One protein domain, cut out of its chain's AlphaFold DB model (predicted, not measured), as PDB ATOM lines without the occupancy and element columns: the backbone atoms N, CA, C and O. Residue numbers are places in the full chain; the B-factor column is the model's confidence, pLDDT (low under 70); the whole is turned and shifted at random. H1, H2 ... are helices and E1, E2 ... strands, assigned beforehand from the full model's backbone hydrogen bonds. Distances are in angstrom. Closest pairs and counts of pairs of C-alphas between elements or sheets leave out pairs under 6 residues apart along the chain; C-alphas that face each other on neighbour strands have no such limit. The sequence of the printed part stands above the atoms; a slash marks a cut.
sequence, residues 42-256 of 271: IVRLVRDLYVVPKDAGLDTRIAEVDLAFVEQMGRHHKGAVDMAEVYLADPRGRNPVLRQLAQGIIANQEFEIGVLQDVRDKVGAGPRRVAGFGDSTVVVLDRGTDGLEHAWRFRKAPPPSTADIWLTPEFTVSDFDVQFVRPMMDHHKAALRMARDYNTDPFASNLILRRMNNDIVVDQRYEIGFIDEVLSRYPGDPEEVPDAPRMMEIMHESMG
ATOM      1  N   ILE A  42     135.695 119.300  90.946       65.94
ATOM      2  CA  ILE A  42     134.460 119.923  90.480       65.94
ATOM      3  C   ILE A  42     133.911 120.804  91.608       65.94
ATOM      4  O   ILE A  42     133.591 120.288  92.677       65.94
ATOM      5  N   VAL A  43     133.799 122.113  91.369       81.69
ATOM      6  CA  VAL A  43     133.076 123.046  92.251       81.69
ATOM      7  C   VAL A  43     131.582 122.801  92.067       81.69
ATOM      8  O   VAL A  43     131.101 122.750  90.930       81.69
ATOM      9  N   ARG A  44     130.836 122.637  93.162       88.00
ATOM     10  CA  ARG A  44     129.410 122.295  93.084       88.00
ATOM     11  C   ARG A  44     128.546 123.199  93.938       88.00
ATOM     12  O   ARG A  44     128.809 123.395  95.118       88.00
ATOM     13  N   LEU A  45     127.456 123.691  93.363       91.56
ATOM     14  CA  LEU A  45     126.397 124.329  94.129       91.56
ATOM     15  C   LEU A  45     125.585 123.256  94.853       91.56
ATOM     16  O   LEU A  45     124.953 122.410  94.219       91.56
ATOM     17  N   VAL A  46     125.569 123.314  96.179       94.19
ATOM     18  CA  VAL A  46     124.771 122.414  97.010       94.19
ATOM     19  C   VAL A  46     123.366 122.976  97.152       94.19
ATOM     20  O   VAL A  46     123.173 124.128  97.550       94.19
ATOM     21  N   ARG A  47     122.373 122.149  96.834       93.25
ATOM     22  CA  ARG A  47     120.953 122.486  96.895       93.25
ATOM     23  C   ARG A  47     120.175 121.421  97.635       93.25
ATOM     24  O   ARG A  47     120.350 120.237  97.370       93.25
ATOM     25  N   ASP A  48     119.227 121.852  98.452       92.94
ATOM     26  CA  ASP A  48     118.203 120.959  98.980       92.94
ATOM     27  C   ASP A  48     116.934 121.096  98.133       92.94
ATOM     28  O   ASP A  48     116.443 122.203  97.879       92.94
ATOM     29  N   LEU A  49     116.410 119.960  97.671       92.94
ATOM     30  CA  LEU A  49     115.143 119.872  96.955       92.94
ATOM     31  C   LEU A  49     114.071 119.361  97.905       92.94
ATOM     32  O   LEU A  49     114.215 118.285  98.484       92.94
ATOM     33  N   TYR A  50     112.968 120.093  97.988       91.94
ATOM     34  CA  TYR A  50     111.801 119.744  98.781       91.94
ATOM     35  C   TYR A  50     110.581 119.611  97.882       91.94
ATOM     36  O   TYR A  50     110.348 120.445  97.007       91.94
ATOM     37  N   VAL A  51     109.753 118.604  98.141       93.12
ATOM     38  CA  VAL A  51     108.408 118.514  97.561       93.12
ATOM     39  C   VAL A  51     107.399 118.914  98.629       93.12
ATOM     40  O   VAL A  51     107.300 118.257  99.662       93.12
ATOM     41  N   VAL A  52     106.654 119.990  98.382       93.19
ATOM     42  CA  VAL A  52     105.648 120.525  99.313       93.19
ATOM     43  C   VAL A  52     104.299 120.703  98.620       93.19
ATOM     44  O   VAL A  52     104.265 120.817  97.392       93.19
ATOM     45  N   PRO A  53     103.177 120.755  99.363       94.81
ATOM     46  CA  PRO A  53     101.897 121.159  98.794       94.81
ATOM     47  C   PRO A  53     102.005 122.505  98.071       94.81
ATOM     48  O   PRO A  53     102.747 123.394  98.495       94.81
ATOM     49  N   LYS A  54     101.253 122.671  96.984       90.00
ATOM     50  CA  LYS A  54     101.346 123.833  96.088       90.00
ATOM     51  C   LYS A  54     101.242 125.173  96.821       90.00
ATOM     52  O   LYS A  54     101.992 126.086  96.490       90.00
ATOM     53  N   ASP A  55     100.409 125.257  97.850       88.06
ATOM     54  CA  ASP A  55     100.178 126.490  98.612       88.06
ATOM     55  C   ASP A  55     100.954 126.546  99.944       88.06
ATOM     56  O   ASP A  55     100.844 127.517 100.689       88.06
ATOM     57  N   ALA A  56     101.769 125.530 100.254       89.88
ATOM     58  CA  ALA A  56     102.575 125.475 101.473       89.88
ATOM     59  C   ALA A  56     103.975 126.070 101.261       89.88
ATOM     60  O   ALA A  56     104.564 125.928 100.188       89.88
ATOM     61  N   GLY A  57     104.513 126.737 102.283       87.25
ATOM     62  CA  GLY A  57     105.915 127.163 102.346       87.25
ATOM     63  C   GLY A  57     106.821 126.102 102.978       87.25
ATOM     64  O   GLY A  57     106.334 125.124 103.545       87.25
ATOM     65  N   LEU A  58     108.137 126.313 102.890       91.06
ATOM     66  CA  LEU A  58     109.083 125.588 103.740       91.06
ATOM     67  C   LEU A  58     109.038 126.141 105.161       91.06
ATOM     68  O   LEU A  58     108.735 127.316 105.369       91.06
ATOM     69  N   ASP A  59     109.367 125.283 106.121       91.69
ATOM     70  CA  ASP A  59     109.622 125.698 107.494       91.69
ATOM     71  C   ASP A  59     110.791 126.690 107.509       91.69
ATOM     72  O   ASP A  59     111.902 126.351 107.091       91.69
ATOM     73  N   THR A  60     110.538 127.924 107.947       91.62
ATOM     74  CA  THR A  60     111.530 129.008 107.882       91.62
ATOM     75  C   THR A  60     112.741 128.726 108.764       91.62
ATOM     76  O   THR A  60     113.847 129.156 108.430       91.62
ATOM     77  N   ARG A  61     112.575 127.898 109.804       93.81
ATOM     78  CA  ARG A  61     113.645 127.497 110.726       93.81
ATOM     79  C   ARG A  61     114.818 126.813 110.034       93.81
ATOM     80  O   ARG A  61     115.943 126.939 110.501       93.81
ATOM     81  N   ILE A  62     114.570 126.136 108.908       90.75
ATOM     82  CA  ILE A  62     115.614 125.489 108.096       90.75
ATOM     83  C   ILE A  62     116.652 126.515 107.621       90.75
ATOM     84  O   ILE A  62     117.841 126.220 107.605       90.75
ATOM     85  N   ALA A  63     116.215 127.718 107.240       93.19
ATOM     86  CA  ALA A  63     117.113 128.789 106.816       93.19
ATOM     87  C   ALA A  63     117.583 129.645 108.000       93.19
ATOM     88  O   ALA A  63     118.742 130.047 108.047       93.19
ATOM     89  N   GLU A  64     116.701 129.920 108.966       95.19
ATOM     90  CA  GLU A  64     117.016 130.768 110.123       95.19
ATOM     91  C   GLU A  64     118.156 130.196 110.972       95.19
ATOM     92  O   GLU A  64     119.034 130.955 111.378       95.19
ATOM     93  N   VAL A  65     118.187 128.876 111.204       96.38
ATOM     94  CA  VAL A  65     119.252 128.245 112.001       96.38
ATOM     95  C   VAL A  65     120.622 128.385 111.334       96.38
ATOM     96  O   VAL A  65     121.617 128.657 112.004       96.38
ATOM     97  N   ASP A  66     120.671 128.284 110.004       97.25
ATOM     98  CA  ASP A  66     121.902 128.451 109.238       97.25
ATOM     99  C   ASP A  66     122.365 129.899 109.253       97.25
ATOM    100  O   ASP A  66     123.529 130.162 109.529       97.25
ATOM    101  N   LEU A  67     121.454 130.841 108.991       97.50
ATOM    102  CA  LEU A  67     121.770 132.267 108.975       97.50
ATOM    103  C   LEU A  67     122.247 132.752 110.350       97.50
ATOM    104  O   LEU A  67     123.223 133.497 110.429       97.50
ATOM    105  N   ALA A  68     121.614 132.280 111.426       96.50
ATOM    106  CA  ALA A  68     122.049 132.566 112.785       96.50
ATOM    107  C   ALA A  68     123.442 131.984 113.062       96.50
ATOM    108  O   ALA A  68     124.298 132.680 113.610       96.50
ATOM    109  N   PHE A  69     123.692 130.737 112.654       97.56
ATOM    110  CA  PHE A  69     124.988 130.092 112.838       97.56
ATOM    111  C   PHE A  69     126.106 130.786 112.059       97.56
ATOM    112  O   PHE A  69     127.150 131.072 112.641       97.56
ATOM    113  N   VAL A  70     125.910 131.093 110.771       98.06
ATOM    114  CA  VAL A  70     126.964 131.727 109.959       98.06
ATOM    115  C   VAL A  70     127.295 133.132 110.435       98.06
ATOM    116  O   VAL A  70     128.453 133.542 110.395       98.06
ATOM    117  N   GLU A  71     126.300 133.865 110.930       96.81
ATOM    118  CA  GLU A  71     126.515 135.171 111.535       96.81
ATOM    119  C   GLU A  71     127.343 135.056 112.827       96.81
ATOM    120  O   GLU A  71     128.328 135.777 113.008       96.81
ATOM    121  N   GLN A  72     126.962 134.128 113.703       96.81
ATOM    122  CA  GLN A  72     127.613 133.886 114.987       96.81
ATOM    123  C   GLN A  72     129.044 133.360 114.829       96.81
ATOM    124  O   GLN A  72     129.987 133.967 115.337       96.81
ATOM    125  N   MET A  73     129.228 132.273 114.076       97.75
ATOM    126  CA  MET A  73     130.543 131.681 113.831       97.75
ATOM    127  C   MET A  73     131.443 132.623 113.023       97.75
ATOM    128  O   MET A  73     132.639 132.686 113.278       97.75
ATOM    129  N   GLY A  74     130.879 133.429 112.114       98.00
ATOM    130  CA  GLY A  74     131.643 134.425 111.363       98.00
ATOM    131  C   GLY A  74     132.258 135.496 112.269       98.00
ATOM    132  O   GLY A  74     133.444 135.804 112.143       98.00
ATOM    133  N   ARG A  75     131.486 136.028 113.230       97.19
ATOM    134  CA  ARG A  75     132.021 136.945 114.255       97.19
ATOM    135  C   ARG A  75     133.029 136.262 115.172       97.19
ATOM    136  O   ARG A  75     134.054 136.860 115.487       97.19
ATOM    137  N   HIS A  76     132.750 135.023 115.571       97.88
ATOM    138  CA  HIS A  76     133.650 134.237 116.404       97.88
ATOM    139  C   HIS A  76     135.014 134.070 115.727       97.88
ATOM    140  O   HIS A  76     136.031 134.491 116.267       97.88
ATOM    141  N   HIS A  77     135.045 133.560 114.494       98.31
ATOM    142  CA  HIS A  77     136.282 133.411 113.730       98.31
ATOM    143  C   HIS A  77     137.031 134.732 113.557       98.31
ATOM    144  O   HIS A  77     138.249 134.776 113.731       98.31
ATOM    145  N   LYS A  78     136.314 135.836 113.309       98.44
ATOM    146  CA  LYS A  78     136.936 137.162 113.223       98.44
ATOM    147  C   LYS A  78     137.669 137.548 114.511       98.44
ATOM    148  O   LYS A  78     138.752 138.117 114.429       98.44
ATOM    149  N   GLY A  79     137.138 137.189 115.681       98.19
ATOM    150  CA  GLY A  79     137.818 137.388 116.962       98.19
ATOM    151  C   GLY A  79     139.134 136.619 117.084       98.19
ATOM    152  O   GLY A  79     140.132 137.174 117.541       98.19
ATOM    153  N   ALA A  80     139.172 135.363 116.632       98.38
ATOM    154  CA  ALA A  80     140.410 134.581 116.611       98.38
ATOM    155  C   ALA A  80     141.454 135.169 115.647       98.38
ATOM    156  O   ALA A  80     142.626 135.273 116.012       98.38
ATOM    157  N   VAL A  81     141.029 135.605 114.454       98.81
ATOM    158  CA  VAL A  81     141.892 136.326 113.501       98.81
ATOM    159  C   VAL A  81     142.468 137.582 114.159       98.81
ATOM    160  O   VAL A  81     143.684 137.752 114.194       98.81
ATOM    161  N   ASP A  82     141.624 138.409 114.779       98.69
ATOM    162  CA  ASP A  82     142.044 139.666 115.405       98.69
ATOM    163  C   ASP A  82     143.016 139.446 116.577       98.69
ATOM    164  O   ASP A  82     144.013 140.159 116.702       98.69
ATOM    165  N   MET A  83     142.787 138.437 117.426       98.62
ATOM    166  CA  MET A  83     143.731 138.081 118.497       98.62
ATOM    167  C   MET A  83     145.083 137.613 117.940       98.62
ATOM    168  O   MET A  83     146.134 137.996 118.468       98.62
ATOM    169  N   ALA A  84     145.074 136.808 116.875       98.69
ATOM    170  CA  ALA A  84     146.285 136.336 116.214       98.69
ATOM    171  C   ALA A  84     147.067 137.488 115.557       98.69
ATOM    172  O   ALA A  84     148.291 137.559 115.695       98.69
ATOM    173  N   GLU A  85     146.382 138.435 114.915       98.62
ATOM    174  CA  GLU A  85     146.998 139.645 114.364       98.62
ATOM    175  C   GLU A  85     147.628 140.519 115.455       98.62
ATOM    176  O   GLU A  85     148.769 140.965 115.301       98.62
ATOM    177  N   VAL A  86     146.936 140.716 116.586       98.38
ATOM    178  CA  VAL A  86     147.479 141.453 117.741       98.38
ATOM    179  C   VAL A  86     148.761 140.796 118.250       98.38
ATOM    180  O   VAL A  86     149.751 141.493 118.482       98.38
ATOM    181  N   TYR A  87     148.775 139.467 118.388       98.56
ATOM    182  CA  TYR A  87     149.974 138.742 118.802       98.56
ATOM    183  C   TYR A  87     151.132 138.932 117.811       98.56
ATOM    184  O   TYR A  87     152.264 139.198 118.217       98.56
ATOM    185  N   LEU A  88     150.861 138.842 116.503       98.56
ATOM    186  CA  LEU A  88     151.884 138.983 115.465       98.56
ATOM    187  C   LEU A  88     152.459 140.400 115.355       98.56
ATOM    188  O   LEU A  88     153.637 140.531 114.992       98.56
ATOM    189  N   ALA A  89     151.642 141.421 115.623       98.19
ATOM    190  CA  ALA A  89     152.000 142.834 115.525       98.19
ATOM    191  C   ALA A  89     152.744 143.363 116.761       98.19
ATOM    192  O   ALA A  89     153.538 144.301 116.645       98.19
ATOM    193  N   ASP A  90     152.508 142.784 117.941       97.88
ATOM    194  CA  ASP A  90     153.162 143.227 119.168       97.88
ATOM    195  C   ASP A  90     154.636 142.774 119.207       97.88
ATOM    196  O   ASP A  90     154.943 141.596 118.998       97.88
ATOM    197  N   PRO A  91     155.590 143.668 119.527       96.94
ATOM    198  CA  PRO A  91     157.004 143.318 119.597       96.94
ATOM    199  C   PRO A  91     157.340 142.284 120.676       96.94
ATOM    200  O   PRO A  91     158.470 141.799 120.664       96.94
ATOM    201  N   ARG A  92     156.437 141.955 121.606       96.81
ATOM    202  CA  ARG A  92     156.594 140.863 122.581       96.81
ATOM    203  C   ARG A  92     156.244 139.492 121.993       96.81
ATOM    204  O   ARG A  92     156.808 138.504 122.451       96.81
ATOM    205  N   GLY A  93     155.402 139.425 120.956       96.62
ATOM    206  CA  GLY A  93     154.983 138.189 120.279       96.62
ATOM    207  C   GLY A  93     156.076 137.610 119.380       96.62
ATOM    208  O   GLY A  93     155.992 137.652 118.149       96.62
ATOM    209  N   ARG A  94     157.160 137.124 119.994       94.94
ATOM    210  CA  ARG A  94     158.387 136.694 119.303       94.94
ATOM    211  C   ARG A  94     158.566 135.186 119.221       94.94
ATOM    212  O   ARG A  94     159.447 134.756 118.478       94.94
ATOM    213  N   ASN A  95     157.781 134.394 119.951       96.31
ATOM    214  CA  ASN A  95     157.943 132.945 119.956       96.31
ATOM    215  C   ASN A  95     157.653 132.396 118.541       96.31
ATOM    216  O   ASN A  95     156.527 132.522 118.059       96.31
ATOM    217  N   PRO A  96     158.645 131.811 117.842       95.62
ATOM    218  CA  PRO A  96     158.502 131.457 116.431       95.62
ATOM    219  C   PRO A  96     157.401 130.419 116.192       95.62
ATOM    220  O   PRO A  96     156.681 130.516 115.200       95.62
ATOM    221  N   VAL A  97     157.217 129.484 117.127       97.00
ATOM    222  CA  VAL A  97     156.182 128.448 117.035       97.00
ATOM    223  C   VAL A  97     154.790 129.054 117.238       97.00
ATOM    224  O   VAL A  97     153.854 128.715 116.521       97.00
ATOM    225  N   LEU A  98     154.639 130.009 118.157       97.81
ATOM    226  CA  LEU A  98     153.352 130.685 118.367       97.81
ATOM    227  C   LEU A  98     153.021 131.694 117.268       97.81
ATOM    228  O   LEU A  98     151.855 131.881 116.939       97.81
ATOM    229  N   ARG A  99     154.030 132.296 116.634       97.69
ATOM    230  CA  ARG A  99     153.821 133.085 115.414       97.69
ATOM    231  C   ARG A  99     153.331 132.202 114.267       97.69
ATOM    232  O   ARG A  99     152.455 132.630 113.523       97.69
ATOM    233  N   GLN A 100     153.849 130.978 114.148       97.19
ATOM    234  CA  GLN A 100     153.341 129.990 113.193       97.19
ATOM    235  C   GLN A 100     151.898 129.579 113.519       97.19
ATOM    236  O   GLN A 100     151.075 129.548 112.608       97.19
ATOM    237  N   LEU A 101     151.566 129.338 114.796       98.12
ATOM    238  CA  LEU A 101     150.181 129.100 115.228       98.12
ATOM    239  C   LEU A 101     149.268 130.261 114.811       98.12
ATOM    240  O   LEU A 101     148.262 130.037 114.151       98.12
ATOM    241  N   ALA A 102     149.641 131.499 115.142       98.56
ATOM    242  CA  ALA A 102     148.857 132.689 114.823       98.56
ATOM    243  C   ALA A 102     148.645 132.860 113.307       98.56
ATOM    244  O   ALA A 102     147.530 133.117 112.865       98.56
ATOM    245  N   GLN A 103     149.687 132.658 112.497       98.50
ATOM    246  CA  GLN A 103     149.574 132.683 111.033       98.50
ATOM    247  C   GLN A 103     148.652 131.579 110.501       98.50
ATOM    248  O   GLN A 103     147.893 131.822 109.564       98.50
ATOM    249  N   GLY A 104     148.708 130.384 111.096       98.00
ATOM    250  CA  GLY A 104     147.826 129.275 110.750       98.00
ATOM    251  C   GLY A 104     146.363 129.569 111.075       98.00
ATOM    252  O   GLY A 104     145.506 129.373 110.216       98.00
ATOM    253  N   ILE A 105     146.096 130.116 112.265       98.50
ATOM    254  CA  ILE A 105     144.759 130.557 112.688       98.50
ATOM    255  C   ILE A 105     144.206 131.591 111.707       98.50
ATOM    256  O   ILE A 105     143.085 131.420 111.239       98.50
ATOM    257  N   ILE A 106     144.988 132.620 111.356       98.69
ATOM    258  CA  ILE A 106     144.562 133.648 110.395       98.69
ATOM    259  C   ILE A 106     144.198 132.999 109.059       98.69
ATOM    260  O   ILE A 106     143.062 133.112 108.614       98.69
ATOM    261  N   ALA A 107     145.127 132.252 108.455       97.94
ATOM    262  CA  ALA A 107     144.914 131.672 107.133       97.94
ATOM    263  C   ALA A 107     143.699 130.731 107.085       97.94
ATOM    264  O   ALA A 107     142.914 130.778 106.138       97.94
ATOM    265  N   ASN A 108     143.544 129.874 108.095       98.12
ATOM    266  CA  ASN A 108     142.464 128.895 108.129       98.12
ATOM    267  C   ASN A 108     141.112 129.550 108.437       98.12
ATOM    268  O   ASN A 108     140.144 129.295 107.725       98.12
ATOM    269  N   GLN A 109     141.043 130.430 109.440       98.38
ATOM    270  CA  GLN A 109     139.768 131.024 109.848       98.38
ATOM    271  C   GLN A 109     139.293 132.128 108.894       98.38
ATOM    272  O   GLN A 109     138.089 132.314 108.742       98.38
ATOM    273  N   GLU A 110     140.184 132.811 108.166       98.56
ATOM    274  CA  GLU A 110     139.781 133.689 107.055       98.56
ATOM    275  C   GLU A 110     139.117 132.907 105.915       98.56
ATOM    276  O   GLU A 110     138.115 133.356 105.352       98.56
ATOM    277  N   PHE A 111     139.638 131.719 105.592       98.06
ATOM    278  CA  PHE A 111     139.007 130.842 104.608       98.06
ATOM    279  C   PHE A 111     137.621 130.381 105.079       98.06
ATOM    280  O   PHE A 111     136.654 130.485 104.322       98.06
ATOM    281  N   GLU A 112     137.500 129.941 106.334       98.38
ATOM    282  CA  GLU A 112     136.217 129.544 106.929       98.38
ATOM    283  C   GLU A 112     135.209 130.706 106.935       98.38
ATOM    284  O   GLU A 112     134.053 130.509 106.568       98.38
ATOM    285  N   ILE A 113     135.634 131.942 107.235       98.69
ATOM    286  CA  ILE A 113     134.788 133.142 107.100       98.69
ATOM    287  C   ILE A 113     134.272 133.302 105.664       98.69
ATOM    288  O   ILE A 113     133.097 133.619 105.473       98.69
ATOM    289  N   GLY A 114     135.111 133.066 104.651       98.38
ATOM    290  CA  GLY A 114     134.688 133.092 103.251       98.38
ATOM    291  C   GLY A 114     133.612 132.047 102.941       98.38
ATOM    292  O   GLY A 114     132.610 132.364 102.298       98.38
ATOM    293  N   VAL A 115     133.767 130.818 103.443       98.31
ATOM    294  CA  VAL A 115     132.754 129.754 103.300       98.31
ATOM    295  C   VAL A 115     131.442 130.148 103.986       98.31
ATOM    296  O   VAL A 115     130.367 130.001 103.404       98.31
ATOM    297  N   LEU A 116     131.511 130.705 105.197       98.62
ATOM    298  CA  LEU A 116     130.344 131.197 105.934       98.62
ATOM    299  C   LEU A 116     129.606 132.314 105.179       98.62
ATOM    300  O   LEU A 116     128.373 132.348 105.186       98.62
ATOM    301  N   GLN A 117     130.338 133.207 104.508       98.56
ATOM    302  CA  GLN A 117     129.764 134.258 103.665       98.56
ATOM    303  C   GLN A 117     129.072 133.685 102.424       98.56
ATOM    304  O   GLN A 117     127.945 134.083 102.135       98.56
ATOM    305  N   ASP A 118     129.678 132.710 101.739       98.44
ATOM    306  CA  ASP A 118     129.026 132.037 100.610       98.44
ATOM    307  C   ASP A 118     127.717 131.365 101.049       98.44
ATOM    308  O   ASP A 118     126.667 131.594 100.445       98.44
ATOM    309  N   VAL A 119     127.737 130.618 102.156       98.38
ATOM    310  CA  VAL A 119     126.523 130.004 102.715       98.38
ATOM    311  C   VAL A 119     125.473 131.061 103.062       98.38
ATOM    312  O   VAL A 119     124.303 130.888 102.714       98.38
ATOM    313  N   ARG A 120     125.869 132.168 103.707       98.38
ATOM    314  CA  ARG A 120     124.967 133.282 104.033       98.38
ATOM    315  C   ARG A 120     124.268 133.814 102.786       98.38
ATOM    316  O   ARG A 120     123.053 134.000 102.814       98.38
ATOM    317  N   ASP A 121     125.013 134.033 101.709       98.31
ATOM    318  CA  ASP A 121     124.476 134.585 100.468       98.31
ATOM    319  C   ASP A 121     123.529 133.597  99.771       98.31
ATOM    320  O   ASP A 121     122.446 133.987  99.325       98.31
ATOM    321  N   LYS A 122     123.884 132.302  99.715       97.69
ATOM    322  CA  LYS A 122     123.027 131.266  99.106       97.69
ATOM    323  C   LYS A 122     121.734 131.055  99.885       97.69
ATOM    324  O   LYS A 122     120.658 131.072  99.292       97.69
ATOM    325  N   VAL A 123     121.829 130.899 101.204       96.62
ATOM    326  CA  VAL A 123     120.655 130.686 102.061       96.62
ATOM    327  C   VAL A 123     119.800 131.954 102.122       96.62
ATOM    328  O   VAL A 123     118.572 131.875 102.052       96.62
ATOM    329  N   GLY A 124     120.428 133.133 102.179       96.88
ATOM    330  CA  GLY A 124     119.757 134.434 102.215       96.88
ATOM    331  C   GLY A 124     118.973 134.779 100.945       96.88
ATOM    332  O   GLY A 124     118.013 135.545 101.017       96.88
ATOM    333  N   ALA A 125     119.311 134.178  99.798       96.31
ATOM    334  CA  ALA A 125     118.516 134.291  98.571       96.31
ATOM    335  C   ALA A 125     117.128 133.629  98.692       96.31
ATOM    336  O   ALA A 125     116.212 133.955  97.930       96.31
ATOM    337  N   GLY A 126     116.960 132.735  99.669       94.19
ATOM    338  CA  GLY A 126     115.692 132.123 100.020       94.19
ATOM    339  C   GLY A 126     115.228 131.014  99.068       94.19
ATOM    340  O   GLY A 126     115.823 130.750  98.018       94.19
ATOM    341  N   PRO A 127     114.141 130.321  99.439       93.69
ATOM    342  CA  PRO A 127     113.626 129.202  98.669       93.69
ATOM    343  C   PRO A 127     112.959 129.648  97.362       93.69
ATOM    344  O   PRO A 127     112.152 130.579  97.332       93.69
ATOM    345  N   ARG A 128     113.218 128.913  96.277       93.75
ATOM    346  CA  ARG A 128     112.635 129.150  94.949       93.75
ATOM    347  C   ARG A 128     111.734 127.993  94.535       93.75
ATOM    348  O   ARG A 128     112.139 126.836  94.565       93.75
ATOM    349  N   ARG A 129     110.516 128.299  94.086       93.19
ATOM    350  CA  ARG A 129     109.610 127.314  93.467       93.19
ATOM    351  C   ARG A 129     110.032 127.099  92.020       93.19
ATOM    352  O   ARG A 129     110.052 128.057  91.253       93.19
ATOM    353  N   VAL A 130     110.368 125.865  91.652       92.44
ATOM    354  CA  VAL A 130     110.950 125.566  90.330       92.44
ATOM    355  C   VAL A 130     110.025 124.766  89.418       92.44
ATOM    356  O   VAL A 130     110.083 124.928  88.204       92.44
ATOM    357  N   ALA A 131     109.148 123.930  89.976       90.94
ATOM    358  CA  ALA A 131     108.203 123.136  89.194       90.94
ATOM    359  C   ALA A 131     106.942 122.806  90.003       90.94
ATOM    360  O   ALA A 131     107.002 122.656  91.223       90.94
ATOM    361  N   GLY A 132     105.797 122.686  89.332       89.75
ATOM    362  CA  GLY A 132     104.531 122.247  89.926       89.75
ATOM    363  C   GLY A 132     104.052 120.944  89.290       89.75
ATOM    364  O   GLY A 132     104.126 120.800  88.072       89.75
ATOM    365  N   PHE A 133     103.539 120.019  90.100       89.75
ATOM    366  CA  PHE A 133     103.006 118.728  89.660       89.75
ATOM    367  C   PHE A 133     101.740 118.393  90.454       89.75
ATOM    368  O   PHE A 133     101.814 118.020  91.624       89.75
ATOM    369  N   GLY A 134     100.570 118.533  89.822       91.38
ATOM    370  CA  GLY A 134      99.285 118.384  90.513       91.38
ATOM    371  C   GLY A 134      99.163 119.361  91.688       91.38
ATOM    372  O   GLY A 134      99.366 120.565  91.513       91.38
ATOM    373  N   ASP A 135      98.885 118.823  92.878       92.81
ATOM    374  CA  ASP A 135      98.746 119.579  94.132       92.81
ATOM    375  C   ASP A 135     100.077 119.789  94.879       92.81
ATOM    376  O   ASP A 135     100.091 120.277  96.010       92.81
ATOM    377  N   SER A 136     101.208 119.466  94.243       94.56
ATOM    378  CA  SER A 136     102.554 119.604  94.809       94.56
ATOM    379  C   SER A 136     103.422 120.567  94.000       94.56
ATOM    380  O   SER A 136     103.219 120.788  92.805       94.56
ATOM    381  N   THR A 137     104.452 121.115  94.638       94.62
ATOM    382  CA  THR A 137     105.513 121.890  93.997       94.62
ATOM    383  C   THR A 137     106.885 121.433  94.486       94.62
ATOM    384  O   THR A 137     107.029 120.964  95.615       94.62
ATOM    385  N   VAL A 138     107.892 121.575  93.632       93.81
ATOM    386  CA  VAL A 138     109.298 121.435  93.999       93.81
ATOM    387  C   VAL A 138     109.829 122.806  94.393       93.81
ATOM    388  O   VAL A 138     109.744 123.766  93.616       93.81
ATOM    389  N   VAL A 139     110.387 122.879  95.594       93.75
ATOM    390  CA  VAL A 139     111.081 124.042  96.136       93.75
ATOM    391  C   VAL A 139     112.559 123.707  96.250       93.75
ATOM    392  O   VAL A 139     112.925 122.649  96.754       93.75
ATOM    393  N   VAL A 140     113.399 124.614  95.775       94.31
ATOM    394  CA  VAL A 140     114.855 124.531  95.853       94.31
ATOM    395  C   VAL A 140     115.344 125.556  96.860       94.31
ATOM    396  O   VAL A 140     114.929 126.715  96.800       94.31
ATOM    397  N   LEU A 141     116.241 125.139  97.745       94.00
ATOM    398  CA  LEU A 141     116.992 126.022  98.627       94.00
ATOM    399  C   LEU A 141     118.481 125.861  98.320       94.00
ATOM    400  O   LEU A 141     119.030 124.772  98.484       94.00
ATOM    401  N   ASP A 142     119.121 126.933  97.859       96.25
ATOM    402  CA  ASP A 142     120.571 126.957  97.667       96.25
ATOM    403  C   ASP A 142     121.244 126.990  99.058       96.25
ATOM    404  O   ASP A 142     120.833 127.746  99.939       96.25
ATOM    405  N   ARG A 143     122.233 126.118  99.297       95.81
ATOM    406  CA  ARG A 143     122.809 125.876 100.638       95.81
ATOM    407  C   ARG A 143     124.240 126.383 100.791       95.81
ATOM    408  O   ARG A 143     124.664 126.629 101.915       95.81
ATOM    409  N   GLY A 144     124.967 126.529  99.692       96.44
ATOM    410  CA  GLY A 144     126.382 126.897  99.679       96.44
ATOM    411  C   GLY A 144     127.108 126.222  98.520       96.44
ATOM    412  O   GLY A 144     126.498 125.487  97.740       96.44
ATOM    413  N   THR A 145     128.404 126.460  98.424       95.50
ATOM    414  CA  THR A 145     129.268 125.924  97.375       95.50
ATOM    415  C   THR A 145     130.271 124.938  97.970       95.50
ATOM    416  O   THR A 145     131.012 125.276  98.889       95.50
ATOM    417  N   ASP A 146     130.297 123.715  97.445       91.69
ATOM    418  CA  ASP A 146     131.320 122.709  97.742       91.69
ATOM    419  C   ASP A 146     132.527 122.904  96.813       91.69
ATOM    420  O   ASP A 146     132.365 123.234  95.632       91.69
ATOM    421  N   GLY A 147     133.737 122.690  97.329       88.38
ATOM    422  CA  GLY A 147     134.974 122.833  96.556       88.38
ATOM    423  C   GLY A 147     135.575 124.245  96.521       88.38
ATOM    424  O   GLY A 147     136.428 124.523  95.669       88.38
ATOM    425  N   LEU A 148     135.163 125.152  97.415       91.50
ATOM    426  CA  LEU A 148     135.710 126.517  97.486       91.50
ATOM    427  C   LEU A 148     137.217 126.537  97.769       91.50
ATOM    428  O   LEU A 148     137.921 127.425  97.296       91.50
ATOM    429  N   GLU A 149     137.746 125.527  98.454       86.94
ATOM    430  CA  GLU A 149     139.179 125.366  98.682       86.94
ATOM    431  C   GLU A 149     139.960 125.205  97.371       86.94
ATOM    432  O   GLU A 149     141.046 125.763  97.215       86.94
ATOM    433  N   HIS A 150     139.378 124.526  96.381       86.06
ATOM    434  CA  HIS A 150     139.968 124.389  95.053       86.06
ATOM    435  C   HIS A 150     139.781 125.669  94.239       86.06
ATOM    436  O   HIS A 150     140.744 126.170  93.648       86.06
ATOM    437  N   ALA A 151     138.568 126.231  94.259       85.31
ATOM    438  CA  ALA A 151     138.234 127.461  93.543       85.31
ATOM    439  C   ALA A 151     139.134 128.633  93.965       85.31
ATOM    440  O   ALA A 151     139.625 129.390  93.126       85.31
ATOM    441  N   TRP A 152     139.397 128.756  95.265       88.00
ATOM    442  CA  TRP A 152     140.225 129.814  95.841       88.00
ATOM    443  C   TRP A 152     141.693 129.414  95.990       88.00
ATOM    444  O   TRP A 152     142.491 130.195  96.507       88.00
ATOM    445  N   ARG A 153     142.079 128.222  95.506       89.12
ATOM    446  CA  ARG A 153     143.441 127.664  95.618       89.12
ATOM    447  C   ARG A 153     143.968 127.711  97.055       89.12
ATOM    448  O   ARG A 153     145.165 127.914  97.287       89.12
ATOM    449  N   PHE A 154     143.062 127.550  98.008       91.19
ATOM    450  CA  PHE A 154     143.362 127.579  99.420       91.19
ATOM    451  C   PHE A 154     144.188 126.350  99.790       91.19
ATOM    452  O   PHE A 154     143.931 125.227  99.351       91.19
ATOM    453  N   ARG A 155     145.210 126.572 100.613       90.50
ATOM    454  CA  ARG A 155     145.976 125.501 101.238       90.50
ATOM    455  C   ARG A 155     145.928 125.718 102.729       90.50
ATOM    456  O   ARG A 155     146.473 126.703 103.220       90.50
ATOM    457  N   LYS A 156     145.309 124.763 103.411       90.25
ATOM    458  CA  LYS A 156     145.220 124.744 104.862       90.25
ATOM    459  C   LYS A 156     146.613 124.820 105.476       90.25
ATOM    460  O   LYS A 156     147.503 124.047 105.106       90.25
ATOM    461  N   ALA A 157     146.794 125.755 106.396       92.38
ATOM    462  CA  ALA A 157     148.006 125.863 107.180       92.38
ATOM    463  C   ALA A 157     147.958 124.799 108.287       92.38
ATOM    464  O   ALA A 157     147.018 124.808 109.088       92.38
ATOM    465  N   PRO A 158     148.914 123.856 108.343       89.12
ATOM    466  CA  PRO A 158     148.935 122.887 109.424       89.12
ATOM    467  C   PRO A 158     149.265 123.603 110.743       89.12
ATOM    468  O   PRO A 158     150.181 124.436 110.761       89.12
ATOM    469  N   PRO A 159     148.563 123.287 111.843       84.81
ATOM    470  CA  PRO A 159     148.939 123.797 113.153       84.81
ATOM    471  C   PRO A 159     150.344 123.298 113.531       84.81
ATOM    472  O   PRO A 159     150.737 122.196 113.124       84.81
ATOM    473  N   PRO A 160     151.120 124.083 114.300       92.81
ATOM    474  CA  PRO A 160     152.387 123.612 114.834       92.81
ATOM    475  C   PRO A 160     152.182 122.417 115.766       92.81
ATOM    476  O   PRO A 160     151.130 122.227 116.370       92.81
ATOM    477  N   SER A 161     153.229 121.616 115.887       90.69
ATOM    478  CA  SER A 161     153.259 120.366 116.631       90.69
ATOM    479  C   SER A 161     154.336 120.383 117.716       90.69
ATOM    480  O   SER A 161     155.177 121.282 117.805       90.69
ATOM    481  N   THR A 162     154.379 119.329 118.529       89.69
ATOM    482  CA  THR A 162     155.468 119.111 119.493       89.69
ATOM    483  C   THR A 162     156.844 119.008 118.836       89.69
ATOM    484  O   THR A 162     157.847 119.333 119.474       89.69
ATOM    485  N   ALA A 163     156.917 118.588 117.568       90.62
ATOM    486  CA  ALA A 163     158.173 118.558 116.831       90.62
ATOM    487  C   ALA A 163     158.714 119.975 116.594       90.62
ATOM    488  O   ALA A 163     159.911 120.192 116.756       90.62
ATOM    489  N   ASP A 164     157.849 120.948 116.293       93.38
ATOM    490  CA  ASP A 164     158.241 122.348 116.086       93.38
ATOM    491  C   ASP A 164     158.792 122.975 117.375       93.38
ATOM    492  O   ASP A 164     159.792 123.696 117.352       93.38
ATOM    493  N   ILE A 165     158.204 122.618 118.524       90.88
ATOM    494  CA  ILE A 165     158.738 122.971 119.846       90.88
ATOM    495  C   ILE A 165     160.137 122.370 120.038       90.88
ATOM    496  O   ILE A 165     161.064 123.085 120.407       90.88
ATOM    497  N   TRP A 166     160.311 121.069 119.779       89.19
ATOM    498  CA  TRP A 166     161.588 120.369 119.985       89.19
ATOM    499  C   TRP A 166     162.707 120.869 119.062       89.19
ATOM    500  O   TRP A 166     163.870 120.920 119.459       89.19
ATOM    501  N   LEU A 167     162.356 121.261 117.837       91.94
ATOM    502  CA  LEU A 167     163.286 121.823 116.859       91.94
ATOM    503  C   LEU A 167     163.635 123.292 117.135       91.94
ATOM    504  O   LEU A 167     164.553 123.813 116.503       91.94
ATOM    505  N   THR A 168     162.947 123.951 118.071       91.12
ATOM    506  CA  THR A 168     163.230 125.329 118.487       91.12
ATOM    507  C   THR A 168     164.249 125.319 119.641       91.12
ATOM    508  O   THR A 168     163.879 124.976 120.764       91.12
ATOM    509  N   PRO A 169     165.523 125.718 119.421       76.56
ATOM    510  CA  PRO A 169     166.614 125.501 120.385       76.56
ATOM    511  C   PRO A 169     166.454 126.213 121.739       76.56
ATOM    512  O   PRO A 169     167.109 125.838 122.707       76.56
ATOM    513  N   GLU A 170     165.585 127.223 121.814       80.69
ATOM    514  CA  GLU A 170     165.293 128.017 123.014       80.69
ATOM    515  C   GLU A 170     163.787 128.307 123.105       80.69
ATOM    516  O   GLU A 170     163.350 129.459 123.170       80.69
ATOM    517  N   PHE A 171     162.963 127.256 123.052       88.50
ATOM    518  CA  PHE A 171     161.525 127.414 123.242       88.50
ATOM    519  C   PHE A 171     161.231 127.902 124.667       88.50
ATOM    520  O   PHE A 171     161.300 127.144 125.635       88.50
ATOM    521  N   THR A 172     160.906 129.185 124.782       91.94
ATOM    522  CA  THR A 172     160.494 129.835 126.025       91.94
ATOM    523  C   THR A 172     159.109 130.432 125.834       91.94
ATOM    524  O   THR A 172     158.778 130.941 124.761       91.94
ATOM    525  N   VAL A 173     158.286 130.328 126.873       96.69
ATOM    526  CA  VAL A 173     156.936 130.892 126.897       96.69
ATOM    527  C   VAL A 173     156.969 132.099 127.820       96.69
ATOM    528  O   VAL A 173     157.320 131.978 128.992       96.69
ATOM    529  N   SER A 174     156.668 133.269 127.271       97.19
ATOM    530  CA  SER A 174     156.583 134.529 128.005       97.19
ATOM    531  C   SER A 174     155.169 134.790 128.522       97.19
ATOM    532  O   SER A 174     154.203 134.190 128.058       97.19
ATOM    533  N   ASP A 175     155.019 135.754 129.427       97.94
ATOM    534  CA  ASP A 175     153.700 136.200 129.900       97.94
ATOM    535  C   ASP A 175     152.802 136.651 128.741       97.94
ATOM    536  O   ASP A 175     151.604 136.385 128.738       97.94
ATOM    537  N   PHE A 176     153.375 137.299 127.721       98.00
ATOM    538  CA  PHE A 176     152.612 137.735 126.550       98.00
ATOM    539  C   PHE A 176     152.166 136.557 125.671       98.00
ATOM    540  O   PHE A 176     151.100 136.606 125.064       98.00
ATOM    541  N   ASP A 177     152.951 135.480 125.635       98.31
ATOM    542  CA  ASP A 177     152.552 134.239 124.976       98.31
ATOM    543  C   ASP A 177     151.372 133.589 125.707       98.31
ATOM    544  O   ASP A 177     150.399 133.201 125.063       98.31
ATOM    545  N   VAL A 178     151.407 133.543 127.045       98.44
ATOM    546  CA  VAL A 178     150.285 133.059 127.872       98.44
ATOM    547  C   VAL A 178     149.036 133.917 127.662       98.44
ATOM    548  O   VAL A 178     147.951 133.374 127.451       98.44
ATOM    549  N   GLN A 179     149.192 135.244 127.638       98.19
ATOM    550  CA  GLN A 179     148.110 136.199 127.362       98.19
ATOM    551  C   GLN A 179     147.445 135.985 126.002       98.19
ATOM    552  O   GLN A 179     146.283 136.342 125.853       98.19
ATOM    553  N   PHE A 180     148.152 135.409 125.027       98.50
ATOM    554  CA  PHE A 180     147.595 135.052 123.727       98.50
ATOM    555  C   PHE A 180     146.916 133.683 123.740       98.50
ATOM    556  O   PHE A 180     145.754 133.555 123.351       98.50
ATOM    557  N   VAL A 181     147.628 132.643 124.178       98.12
ATOM    558  CA  VAL A 181     147.156 131.266 123.989       98.12
ATOM    559  C   VAL A 181     146.057 130.870 124.975       98.12
ATOM    560  O   VAL A 181     145.188 130.082 124.610       98.12
ATOM    561  N   ARG A 182     146.030 131.438 126.190       97.38
ATOM    562  CA  ARG A 182     144.980 131.156 127.184       97.38
ATOM    563  C   ARG A 182     143.586 131.589 126.694       97.38
ATOM    564  O   ARG A 182     142.723 130.716 126.588       97.38
ATOM    565  N   PRO A 183     143.341 132.861 126.315       96.88
ATOM    566  CA  PRO A 183     142.042 133.249 125.768       96.88
ATOM    567  C   PRO A 183     141.733 132.563 124.433       96.88
ATOM    568  O   PRO A 183     140.581 132.197 124.202       96.88
ATOM    569  N   MET A 184     142.735 132.306 123.579       98.25
ATOM    570  CA  MET A 184     142.529 131.559 122.331       98.25
ATOM    571  C   MET A 184     142.026 130.132 122.588       98.25
ATOM    572  O   MET A 184     141.113 129.667 121.912       98.25
ATOM    573  N   MET A 185     142.562 129.439 123.594       97.81
ATOM    574  CA  MET A 185     142.088 128.109 123.974       97.81
ATOM    575  C   MET A 185     140.613 128.126 124.393       97.81
ATOM    576  O   MET A 185     139.846 127.243 124.000       97.81
ATOM    577  N   ASP A 186     140.198 129.107 125.191       96.06
ATOM    578  CA  ASP A 186     138.809 129.200 125.647       96.06
ATOM    579  C   ASP A 186     137.851 129.613 124.529       96.06
ATOM    580  O   ASP A 186     136.750 129.059 124.426       96.06
ATOM    581  N   HIS A 187     138.305 130.500 123.646       97.12
ATOM    582  CA  HIS A 187     137.625 130.837 122.404       97.12
ATOM    583  C   HIS A 187     137.420 129.578 121.543       97.12
ATOM    584  O   HIS A 187     136.298 129.248 121.162       97.12
ATOM    585  N   HIS A 188     138.454 128.760 121.347       97.75
ATOM    586  CA  HIS A 188     138.330 127.511 120.592       97.75
ATOM    587  C   HIS A 188     137.371 126.510 121.232       97.75
ATOM    588  O   HIS A 188     136.531 125.908 120.560       97.75
ATOM    589  N   LYS A 189     137.406 126.364 122.562       97.88
ATOM    590  CA  LYS A 189     136.425 125.535 123.282       97.88
ATOM    591  C   LYS A 189     134.988 126.012 123.035       97.88
ATOM    592  O   LYS A 189     134.084 125.175 123.055       97.88
ATOM    593  N   ALA A 190     134.755 127.313 122.844       96.31
ATOM    594  CA  ALA A 190     133.442 127.854 122.502       96.31
ATOM    595  C   ALA A 190     133.019 127.486 121.073       96.31
ATOM    596  O   ALA A 190     131.924 126.945 120.903       96.31
ATOM    597  N   ALA A 191     133.906 127.627 120.086       96.38
ATOM    598  CA  ALA A 191     133.645 127.169 118.718       96.38
ATOM    599  C   ALA A 191     133.330 125.664 118.647       96.38
ATOM    600  O   ALA A 191     132.391 125.266 117.955       96.38
ATOM    601  N   LEU A 192     134.021 124.819 119.428       97.56
ATOM    602  CA  LEU A 192     133.691 123.389 119.527       97.56
ATOM    603  C   LEU A 192     132.255 123.134 120.007       97.56
ATOM    604  O   LEU A 192     131.645 122.153 119.582       97.56
ATOM    605  N   ARG A 193     131.729 123.962 120.921       96.38
ATOM    606  CA  ARG A 193     130.338 123.851 121.391       96.38
ATOM    607  C   ARG A 193     129.376 124.278 120.293       96.38
ATOM    608  O   ARG A 193     128.539 123.475 119.910       96.38
ATOM    609  N   MET A 194     129.582 125.454 119.703       96.25
ATOM    610  CA  MET A 194     128.738 125.973 118.621       96.25
ATOM    611  C   MET A 194     128.635 125.008 117.432       96.25
ATOM    612  O   MET A 194     127.541 124.737 116.946       96.25
ATOM    613  N   ALA A 195     129.767 124.456 116.986       97.12
ATOM    614  CA  ALA A 195     129.815 123.508 115.875       97.12
ATOM    615  C   ALA A 195     129.031 122.217 116.179       97.12
ATOM    616  O   ALA A 195     128.352 121.663 115.313       97.12
ATOM    617  N   ARG A 196     129.101 121.732 117.428       96.38
ATOM    618  CA  ARG A 196     128.339 120.557 117.874       96.38
ATOM    619  C   ARG A 196     126.858 120.866 118.008       96.38
ATOM    620  O   ARG A 196     126.060 120.085 117.503       96.38
ATOM    621  N   ASP A 197     126.515 121.985 118.639       96.12
ATOM    622  CA  ASP A 197     125.134 122.404 118.862       96.12
ATOM    623  C   ASP A 197     124.405 122.526 117.521       96.12
ATOM    624  O   ASP A 197     123.378 121.871 117.329       96.12
ATOM    625  N   TYR A 198     125.014 123.211 116.544       96.62
ATOM    626  CA  TYR A 198     124.507 123.268 115.173       96.62
ATOM    627  C   TYR A 198     124.337 121.868 114.563       96.62
ATOM    628  O   TYR A 198     123.263 121.535 114.074       96.62
ATOM    629  N   ASN A 199     125.353 120.998 114.631       96.38
ATOM    630  CA  ASN A 199     125.263 119.652 114.045       96.38
ATOM    631  C   ASN A 199     124.208 118.751 114.721       96.38
ATOM    632  O   ASN A 199     123.792 117.752 114.124       96.38
ATOM    633  N   THR A 200     123.782 119.078 115.945       95.62
ATOM    634  CA  THR A 200     122.716 118.367 116.669       95.62
ATOM    635  C   THR A 200     121.327 118.982 116.511       95.62
ATOM    636  O   THR A 200     120.346 118.326 116.871       95.62
ATOM    637  N   ASP A 201     121.213 120.193 115.963       94.25
ATOM    638  CA  ASP A 201     119.924 120.847 115.749       94.25
ATOM    639  C   ASP A 201     119.122 120.114 114.646       94.25
ATOM    640  O   ASP A 201     119.645 119.847 113.555       94.25
ATOM    641  N   PRO A 202     117.848 119.749 114.894       93.06
ATOM    642  CA  PRO A 202     117.026 119.024 113.926       93.06
ATOM    643  C   PRO A 202     116.694 119.820 112.653       93.06
ATOM    644  O   PRO A 202     116.336 119.205 111.647       93.06
ATOM    645  N   PHE A 203     116.796 121.151 112.673       92.19
ATOM    646  CA  PHE A 203     116.571 122.025 111.517       92.19
ATOM    647  C   PHE A 203     117.856 122.341 110.747       92.19
ATOM    648  O   PHE A 203     117.781 122.734 109.583       92.19
ATOM    649  N   ALA A 204     119.027 122.130 111.350       93.56
ATOM    650  CA  ALA A 204     120.324 122.399 110.740       93.56
ATOM    651  C   ALA A 204     120.696 121.313 109.722       93.56
ATOM    652  O   ALA A 204     121.473 120.404 110.017       93.56
ATOM    653  N   SER A 205     120.127 121.363 108.516       91.38
ATOM    654  CA  SER A 205     120.353 120.359 107.462       91.38
ATOM    655  C   SER A 205     121.500 120.689 106.500       91.38
ATOM    656  O   SER A 205     121.776 119.882 105.613       91.38
ATOM    657  N   ASN A 206     122.163 121.845 106.636       95.81
ATOM    658  CA  ASN A 206     123.129 122.311 105.640       95.81
ATOM    659  C   ASN A 206     124.373 121.418 105.613       95.81
ATOM    660  O   ASN A 206     125.164 121.395 106.559       95.81
ATOM    661  N   LEU A 207     124.573 120.703 104.507       94.06
ATOM    662  CA  LEU A 207     125.700 119.791 104.355       94.06
ATOM    663  C   LEU A 207     127.055 120.513 104.382       94.06
ATOM    664  O   LEU A 207     127.999 119.966 104.949       94.06
ATOM    665  N   ILE A 208     127.141 121.732 103.837       96.88
ATOM    666  CA  ILE A 208     128.374 122.536 103.845       96.88
ATOM    667  C   ILE A 208     128.759 122.884 105.282       96.88
ATOM    668  O   ILE A 208     129.862 122.560 105.720       96.88
ATOM    669  N   LEU A 209     127.823 123.445 106.055       97.94
ATOM    670  CA  LEU A 209     128.072 123.814 107.451       97.94
ATOM    671  C   LEU A 209     128.364 122.590 108.322       97.94
ATOM    672  O   LEU A 209     129.273 122.630 109.143       97.94
ATOM    673  N   ARG A 210     127.668 121.464 108.112       96.75
ATOM    674  CA  ARG A 210     127.941 120.222 108.853       96.75
ATOM    675  C   ARG A 210     129.344 119.674 108.604       96.75
ATOM    676  O   ARG A 210     129.976 119.205 109.551       96.75
ATOM    677  N   ARG A 211     129.815 119.699 107.351       95.81
ATOM    678  CA  ARG A 211     131.177 119.270 106.986       95.81
ATOM    679  C   ARG A 211     132.214 120.212 107.594       95.81
ATOM    680  O   ARG A 211     133.058 119.737 108.347       95.81
ATOM    681  N   MET A 212     132.057 121.518 107.387       96.94
ATOM    682  CA  MET A 212     132.927 122.541 107.974       96.94
ATOM    683  C   MET A 212     132.993 122.425 109.505       96.94
ATOM    684  O   MET A 212     134.069 122.460 110.083       96.94
ATOM    685  N   ASN A 213     131.869 122.177 110.180       98.06
ATOM    686  CA  ASN A 213     131.839 121.969 111.630       98.06
ATOM    687  C   ASN A 213     132.629 120.740 112.086       98.06
ATOM    688  O   ASN A 213     133.200 120.754 113.175       98.06
ATOM    689  N   ASN A 214     132.667 119.670 111.290       96.88
ATOM    690  CA  ASN A 214     133.517 118.526 111.607       96.88
ATOM    691  C   ASN A 214     135.000 118.892 111.478       96.88
ATOM    692  O   ASN A 214     135.780 118.483 112.338       96.88
ATOM    693  N   ASP A 215     135.367 119.688 110.473       95.62
ATOM    694  CA  ASP A 215     136.737 120.180 110.298       95.62
ATOM    695  C   ASP A 215     137.145 121.106 111.451       95.62
ATOM    696  O   ASP A 215     138.134 120.819 112.125       95.62
ATOM    697  N   ILE A 216     136.309 122.096 111.797       96.44
ATOM    698  CA  ILE A 216     136.483 122.967 112.975       96.44
ATOM    699  C   ILE A 216     136.707 122.126 114.234       96.44
ATOM    700  O   ILE A 216     137.617 122.391 115.022       96.44
ATOM    701  N   VAL A 217     135.894 121.082 114.443       97.75
ATOM    702  CA  VAL A 217     136.027 120.216 115.618       97.75
ATOM    703  C   VAL A 217     137.348 119.453 115.628       97.75
ATOM    704  O   VAL A 217     137.915 119.258 116.703       97.75
ATOM    705  N   VAL A 218     137.832 118.989 114.479       95.94
ATOM    706  CA  VAL A 218     139.109 118.275 114.386       95.94
ATOM    707  C   VAL A 218     140.275 119.231 114.624       95.94
ATOM    708  O   VAL A 218     141.112 118.958 115.488       95.94
ATOM    709  N   ASP A 219     140.303 120.360 113.922       95.50
ATOM    710  CA  ASP A 219     141.428 121.294 113.953       95.50
ATOM    711  C   ASP A 219     141.544 121.994 115.297       95.50
ATOM    712  O   ASP A 219     142.601 121.968 115.926       95.50
ATOM    713  N   GLN A 220     140.446 122.558 115.802       97.31
ATOM    714  CA  GLN A 220     140.511 123.320 117.043       97.31
ATOM    715  C   GLN A 220     140.776 122.424 118.251       97.31
ATOM    716  O   GLN A 220     141.399 122.862 119.213       97.31
ATOM    717  N   ARG A 221     140.395 121.138 118.210       97.50
ATOM    718  CA  ARG A 221     140.831 120.170 119.232       97.50
ATOM    719  C   ARG A 221     142.331 119.920 119.190       97.50
ATOM    720  O   ARG A 221     142.925 119.742 120.250       97.50
ATOM    721  N   TYR A 222     142.919 119.866 117.996       96.56
ATOM    722  CA  TYR A 222     144.364 119.746 117.857       96.56
ATOM    723  C   TYR A 222     145.058 120.995 118.409       96.56
ATOM    724  O   TYR A 222     145.965 120.870 119.227       96.56
ATOM    725  N   GLU A 223     144.591 122.187 118.032       97.50
ATOM    726  CA  GLU A 223     145.151 123.458 118.504       97.50
ATOM    727  C   GLU A 223     145.013 123.628 120.022       97.50
ATOM    728  O   GLU A 223     145.975 124.038 120.660       97.50
ATOM    729  N   ILE A 224     143.889 123.225 120.631       98.00
ATOM    730  CA  ILE A 224     143.739 123.189 122.098       98.00
ATOM    731  C   ILE A 224     144.797 122.279 122.731       98.00
ATOM    732  O   ILE A 224     145.473 122.694 123.665       98.00
ATOM    733  N   GLY A 225     144.978 121.060 122.211       97.25
ATOM    734  CA  GLY A 225     145.983 120.133 122.741       97.25
ATOM    735  C   GLY A 225     147.416 120.649 122.575       97.25
ATOM    736  O   GLY A 225     148.257 120.443 123.448       97.25
ATOM    737  N   PHE A 226     147.696 121.354 121.478       97.56
ATOM    738  CA  PHE A 226     148.967 122.043 121.286       97.56
ATOM    739  C   PHE A 226     149.143 123.202 122.280       97.56
ATOM    740  O   PHE A 226     150.212 123.343 122.867       97.56
ATOM    741  N   ILE A 227     148.105 124.011 122.513       97.88
ATOM    742  CA  ILE A 227     148.142 125.110 123.485       97.88
ATOM    743  C   ILE A 227     148.365 124.584 124.908       97.88
ATOM    744  O   ILE A 227     149.200 125.141 125.617       97.88
ATOM    745  N   ASP A 228     147.707 123.495 125.315       97.38
ATOM    746  CA  ASP A 228     147.955 122.843 126.612       97.38
ATOM    747  C   ASP A 228     149.441 122.466 126.774       97.38
ATOM    748  O   ASP A 228     150.052 122.673 127.826       97.38
ATOM    749  N   GLU A 229     150.058 121.962 125.705       95.94
ATOM    750  CA  GLU A 229     151.473 121.590 125.675       95.94
ATOM    751  C   GLU A 229     152.417 122.808 125.727       95.94
ATOM    752  O   GLU A 229     153.514 122.731 126.290       95.94
ATOM    753  N   VAL A 230     151.999 123.949 125.175       96.88
ATOM    754  CA  VAL A 230     152.700 125.232 125.326       96.88
ATOM    755  C   VAL A 230     152.595 125.723 126.768       96.88
ATOM    756  O   VAL A 230     153.614 126.054 127.373       96.88
ATOM    757  N   LEU A 231     151.388 125.745 127.337       96.88
ATOM    758  CA  LEU A 231     151.136 126.229 128.695       96.88
ATOM    759  C   LEU A 231     151.891 125.402 129.745       96.88
ATOM    760  O   LEU A 231     152.427 125.975 130.690       96.88
ATOM    761  N   SER A 232     152.041 124.088 129.545       95.69
ATOM    762  CA  SER A 232     152.816 123.216 130.446       95.69
ATOM    763  C   SER A 232     154.321 123.526 130.497       95.69
ATOM    764  O   SER A 232     155.020 123.056 131.397       95.69
ATOM    765  N   ARG A 233     154.834 124.314 129.542       94.62
ATOM    766  CA  ARG A 233     156.236 124.764 129.466       94.62
ATOM    767  C   ARG A 233     156.446 126.177 129.988       94.62
ATOM    768  O   ARG A 233     157.587 126.641 130.016       94.62
ATOM    769  N   TYR A 234     155.379 126.872 130.370       97.19
ATOM    770  CA  TYR A 234     155.503 128.163 131.023       97.19
ATOM    771  C   TYR A 234     156.182 127.979 132.395       97.19
ATOM    772  O   TYR A 234     155.805 127.078 133.143       97.19
ATOM    773  N   PRO A 235     157.220 128.769 132.737       95.06
ATOM    774  CA  PRO A 235     157.983 128.568 133.973       95.06
ATOM    775  C   PRO A 235     157.225 128.947 135.257       95.06
ATOM    776  O   PRO A 235     157.677 128.582 136.343       95.06
ATOM    777  N   GLY A 236     156.135 129.710 135.146       95.25
ATOM    778  CA  GLY A 236     155.275 130.111 136.261       95.25
ATOM    779  C   GLY A 236     153.926 129.392 136.253       95.25
ATOM    780  O   GLY A 236     153.734 128.423 135.523       95.25
ATOM    781  N   ASP A 237     152.982 129.892 137.049       96.25
ATOM    782  CA  ASP A 237     151.577 129.490 136.956       96.25
ATOM    783  C   ASP A 237     150.890 130.312 135.849       96.25
ATOM    784  O   ASP A 237     150.794 131.539 135.980       96.25
ATOM    785  N   PRO A 238     150.420 129.688 134.750       95.69
ATOM    786  CA  PRO A 238     149.716 130.407 133.700       95.69
ATOM    787  C   PRO A 238     148.468 131.138 134.190       95.69
ATOM    788  O   PRO A 238     148.104 132.132 133.574       95.69
ATOM    789  N   GLU A 239     147.817 130.696 135.269       94.69
ATOM    790  CA  GLU A 239     146.609 131.331 135.818       94.69
ATOM    791  C   GLU A 239     146.919 132.641 136.559       94.69
ATOM    792  O   GLU A 239     146.062 133.519 136.666       94.69
ATOM    793  N   GLU A 240     148.158 132.824 137.023       96.69
ATOM    794  CA  GLU A 240     148.593 134.056 137.689       96.69
ATOM    795  C   GLU A 240     148.975 135.165 136.694       96.69
ATOM    796  O   GLU A 240     149.121 136.328 137.085       96.69
ATOM    797  N   VAL A 241     149.112 134.840 135.403       97.25
ATOM    798  CA  VAL A 241     149.442 135.824 134.366       97.25
ATOM    799  C   VAL A 241     148.252 136.767 134.146       97.25
ATOM    800  O   VAL A 241     147.169 136.301 133.769       97.25
ATOM    801  N   PRO A 242     148.418 138.095 134.318       96.31
ATOM    802  CA  PRO A 242     147.348 139.054 134.067       96.31
ATOM    803  C   PRO A 242     146.905 139.028 132.609       96.31
ATOM    804  O   PRO A 242     147.733 138.870 131.716       96.31
ATOM    805  N   ASP A 243     145.621 139.252 132.362       94.44
ATOM    806  CA  ASP A 243     145.083 139.354 131.009       94.44
ATOM    807  C   ASP A 243     145.672 140.532 130.214       94.44
ATOM    808  O   ASP A 243     145.920 141.615 130.753       94.44
ATOM    809  N   ALA A 244     145.822 140.355 128.897       94.31
ATOM    810  CA  ALA A 244     146.067 141.462 127.977       94.31
ATOM    811  C   ALA A 244     144.734 142.169 127.657       94.31
ATOM    812  O   ALA A 244     143.887 141.564 126.993       94.31
ATOM    813  N   PRO A 245     144.535 143.454 128.034       94.50
ATOM    814  CA  PRO A 245     143.231 144.112 127.908       94.50
ATOM    815  C   PRO A 245     142.656 144.077 126.492       94.50
ATOM    816  O   PRO A 245     141.474 143.810 126.315       94.50
ATOM    817  N   ARG A 246     143.505 144.285 125.477       94.31
ATOM    818  CA  ARG A 246     143.080 144.270 124.072       94.31
ATOM    819  C   ARG A 246     142.661 142.879 123.588       94.31
ATOM    820  O   ARG A 246     141.707 142.778 122.830       94.31
ATOM    821  N   MET A 247     143.357 141.820 124.003       94.19
ATOM    822  CA  MET A 247     142.982 140.451 123.620       94.19
ATOM    823  C   MET A 247     141.659 140.052 124.274       94.19
ATOM    824  O   MET A 247     140.803 139.492 123.601       94.19
ATOM    825  N   MET A 248     141.454 140.418 125.542       94.44
ATOM    826  CA  MET A 248     140.193 140.144 126.236       94.44
ATOM    827  C   MET A 248     139.020 140.957 125.696       94.44
ATOM    828  O   MET A 248     137.909 140.446 125.642       94.44
ATOM    829  N   GLU A 249     139.248 142.206 125.286       95.12
ATOM    830  CA  GLU A 249     138.237 143.011 124.590       95.12
ATOM    831  C   GLU A 249     137.754 142.283 123.329       95.12
ATOM    832  O   GLU A 249     136.564 141.993 123.217       95.12
ATOM    833  N   ILE A 250     138.682 141.886 122.451       96.25
ATOM    834  CA  ILE A 250     138.373 141.136 121.224       96.25
ATOM    835  C   ILE A 250     137.652 139.821 121.548       96.25
ATOM    836  O   ILE A 250     136.632 139.511 120.939       96.25
ATOM    837  N   MET A 251     138.157 139.062 122.525       93.12
ATOM    838  CA  MET A 251     137.571 137.793 122.965       93.12
ATOM    839  C   MET A 251     136.126 137.970 123.457       93.12
ATOM    840  O   MET A 251     135.255 137.166 123.132       93.12
ATOM    841  N   HIS A 252     135.843 139.004 124.251       93.12
ATOM    842  CA  HIS A 252     134.489 139.259 124.740       93.12
ATOM    843  C   HIS A 252     133.558 139.743 123.626       93.12
ATOM    844  O   HIS A 252     132.412 139.302 123.568       93.12
ATOM    845  N   GLU A 253     134.035 140.606 122.728       92.94
ATOM    846  CA  GLU A 253     133.260 141.078 121.577       92.94
ATOM    847  C   GLU A 253     132.897 139.929 120.628       92.94
ATOM    848  O   GLU A 253     131.756 139.844 120.169       92.94
ATOM    849  N   SER A 254     133.828 139.002 120.380       92.81
ATOM    850  CA  SER A 254     133.589 137.852 119.504       92.81
ATOM    851  C   SER A 254     132.683 136.784 120.123       92.81
ATOM    852  O   SER A 254     132.116 135.972 119.392       92.81
ATOM    853  N   MET A 255     132.495 136.801 121.450       86.31
ATOM    854  CA  MET A 255     131.678 135.829 122.190       86.31
ATOM    855  C   MET A 255     130.402 136.406 122.836       86.31
ATOM    856  O   MET A 255     129.637 135.642 123.429       86.31
ATOM    857  N   GLY A 256     130.148 137.714 122.728       74.19
ATOM    858  CA  GLY A 256     129.181 138.457 123.556       74.19
ATOM    859  C   GLY A 256     127.759 137.883 123.620       74.19
ATOM    860  O   GLY A 256     127.232 137.671 124.710       74.19
TER     861      GLY A 256
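AT A GLANCE: This is residues 42 to 256 of the 271 residues of the protein "DUF305 domain-containing protein" of Kiloniellaceae bacterium (UniProt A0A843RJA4). A long bundle of two helical hairpins, H1 with H2 and H5 with H6, has a strongly twisted sheet of E1, E3 and E2 extending it at one end. The short H7 packs on the outside of H1 and H5, and H3 and H4 lie on the way back from the sheet to the other end of the bundle. The printed part has 215 residues with seven named helices and three named strands, in the order E1 H1 H2 E2 E3 H3 H4 H5 H6 H7; the sheet's order is E1 E3 E2, all antiparallel, and the class is mostly helix. The whole is only just loose, close to compact, with a radius of gyration of the C-alphas of 20.6 A, and is a rod of 74 by 35 by 25 A.

HOW THE PARTS SIT: E1, residues 44 to 53, is antiparallel to E3, residues 136 to 146, with N 48 and O 141 within hydrogen-bond range at 2.9 A. E2, residues 128 to 133, forms a hairpin with E3, N 130 and O 138 being within hydrogen-bond range at 2.9 A. H1, residues 61 to 89, and H2, residues 96 to 124, form a helical hairpin and touch, closest at C-alphas 84 and 102, 4.7 A, at a shallow tilt of 25 degrees. E1, H1, H2 and E2 make a split strand-helix-strand unit, two strands running the same way with E3 between them, and its crossover is right-handed. H2 is on the sheet, at the sheet's level, with a height of 2.3 A. H3, residues 148 to 151, is close to H2 but not clearly touching, C-alphas 148 and 115 being closest at 7.3 A. H4, residues 162 to 167, is likewise close to H2, closest at C-alphas 164 and 97, 6.5 A. H5, residues 175 to 200, and H6, residues 207 to 231, form a helical hairpin and touch, closest at C-alphas 195 and 213, 4.9 A. H6 only grazes the sheet, with residues 207 to 211. H7, residues 245 to 255, touches H1, closest at C-alphas 254 and 76, 4.8 A; H1, H2, H5, H6 and H7 make a bundle, helices side by side. Every O i to N i+4 pair is within hydrogen-bond range in H2, H4, H6 and H7, 24 of 25 in H1 and 21 of 22 in H5; H3 is too short for one.

IN THESE COORDINATES: E1 begins at C-alpha 44 (129.410, 122.295, 93.084) and is 28.1 A long; E3, 29.1 A, bends by 52 degrees at residue 143. H1 is 41.6 A, H2 41.4 A, H5 38.1 A and H6 35.8 A long. H7 ends at C-alpha 255 (131.678, 135.829, 122.190).

THE WHOLE: The C-alphas of Gly 134 and Glu 170 are the two farthest apart, 74.2 A. The printed part has no cut, and the link from H6 to H7 is long. Residue 42 is under 70 in pLDDT.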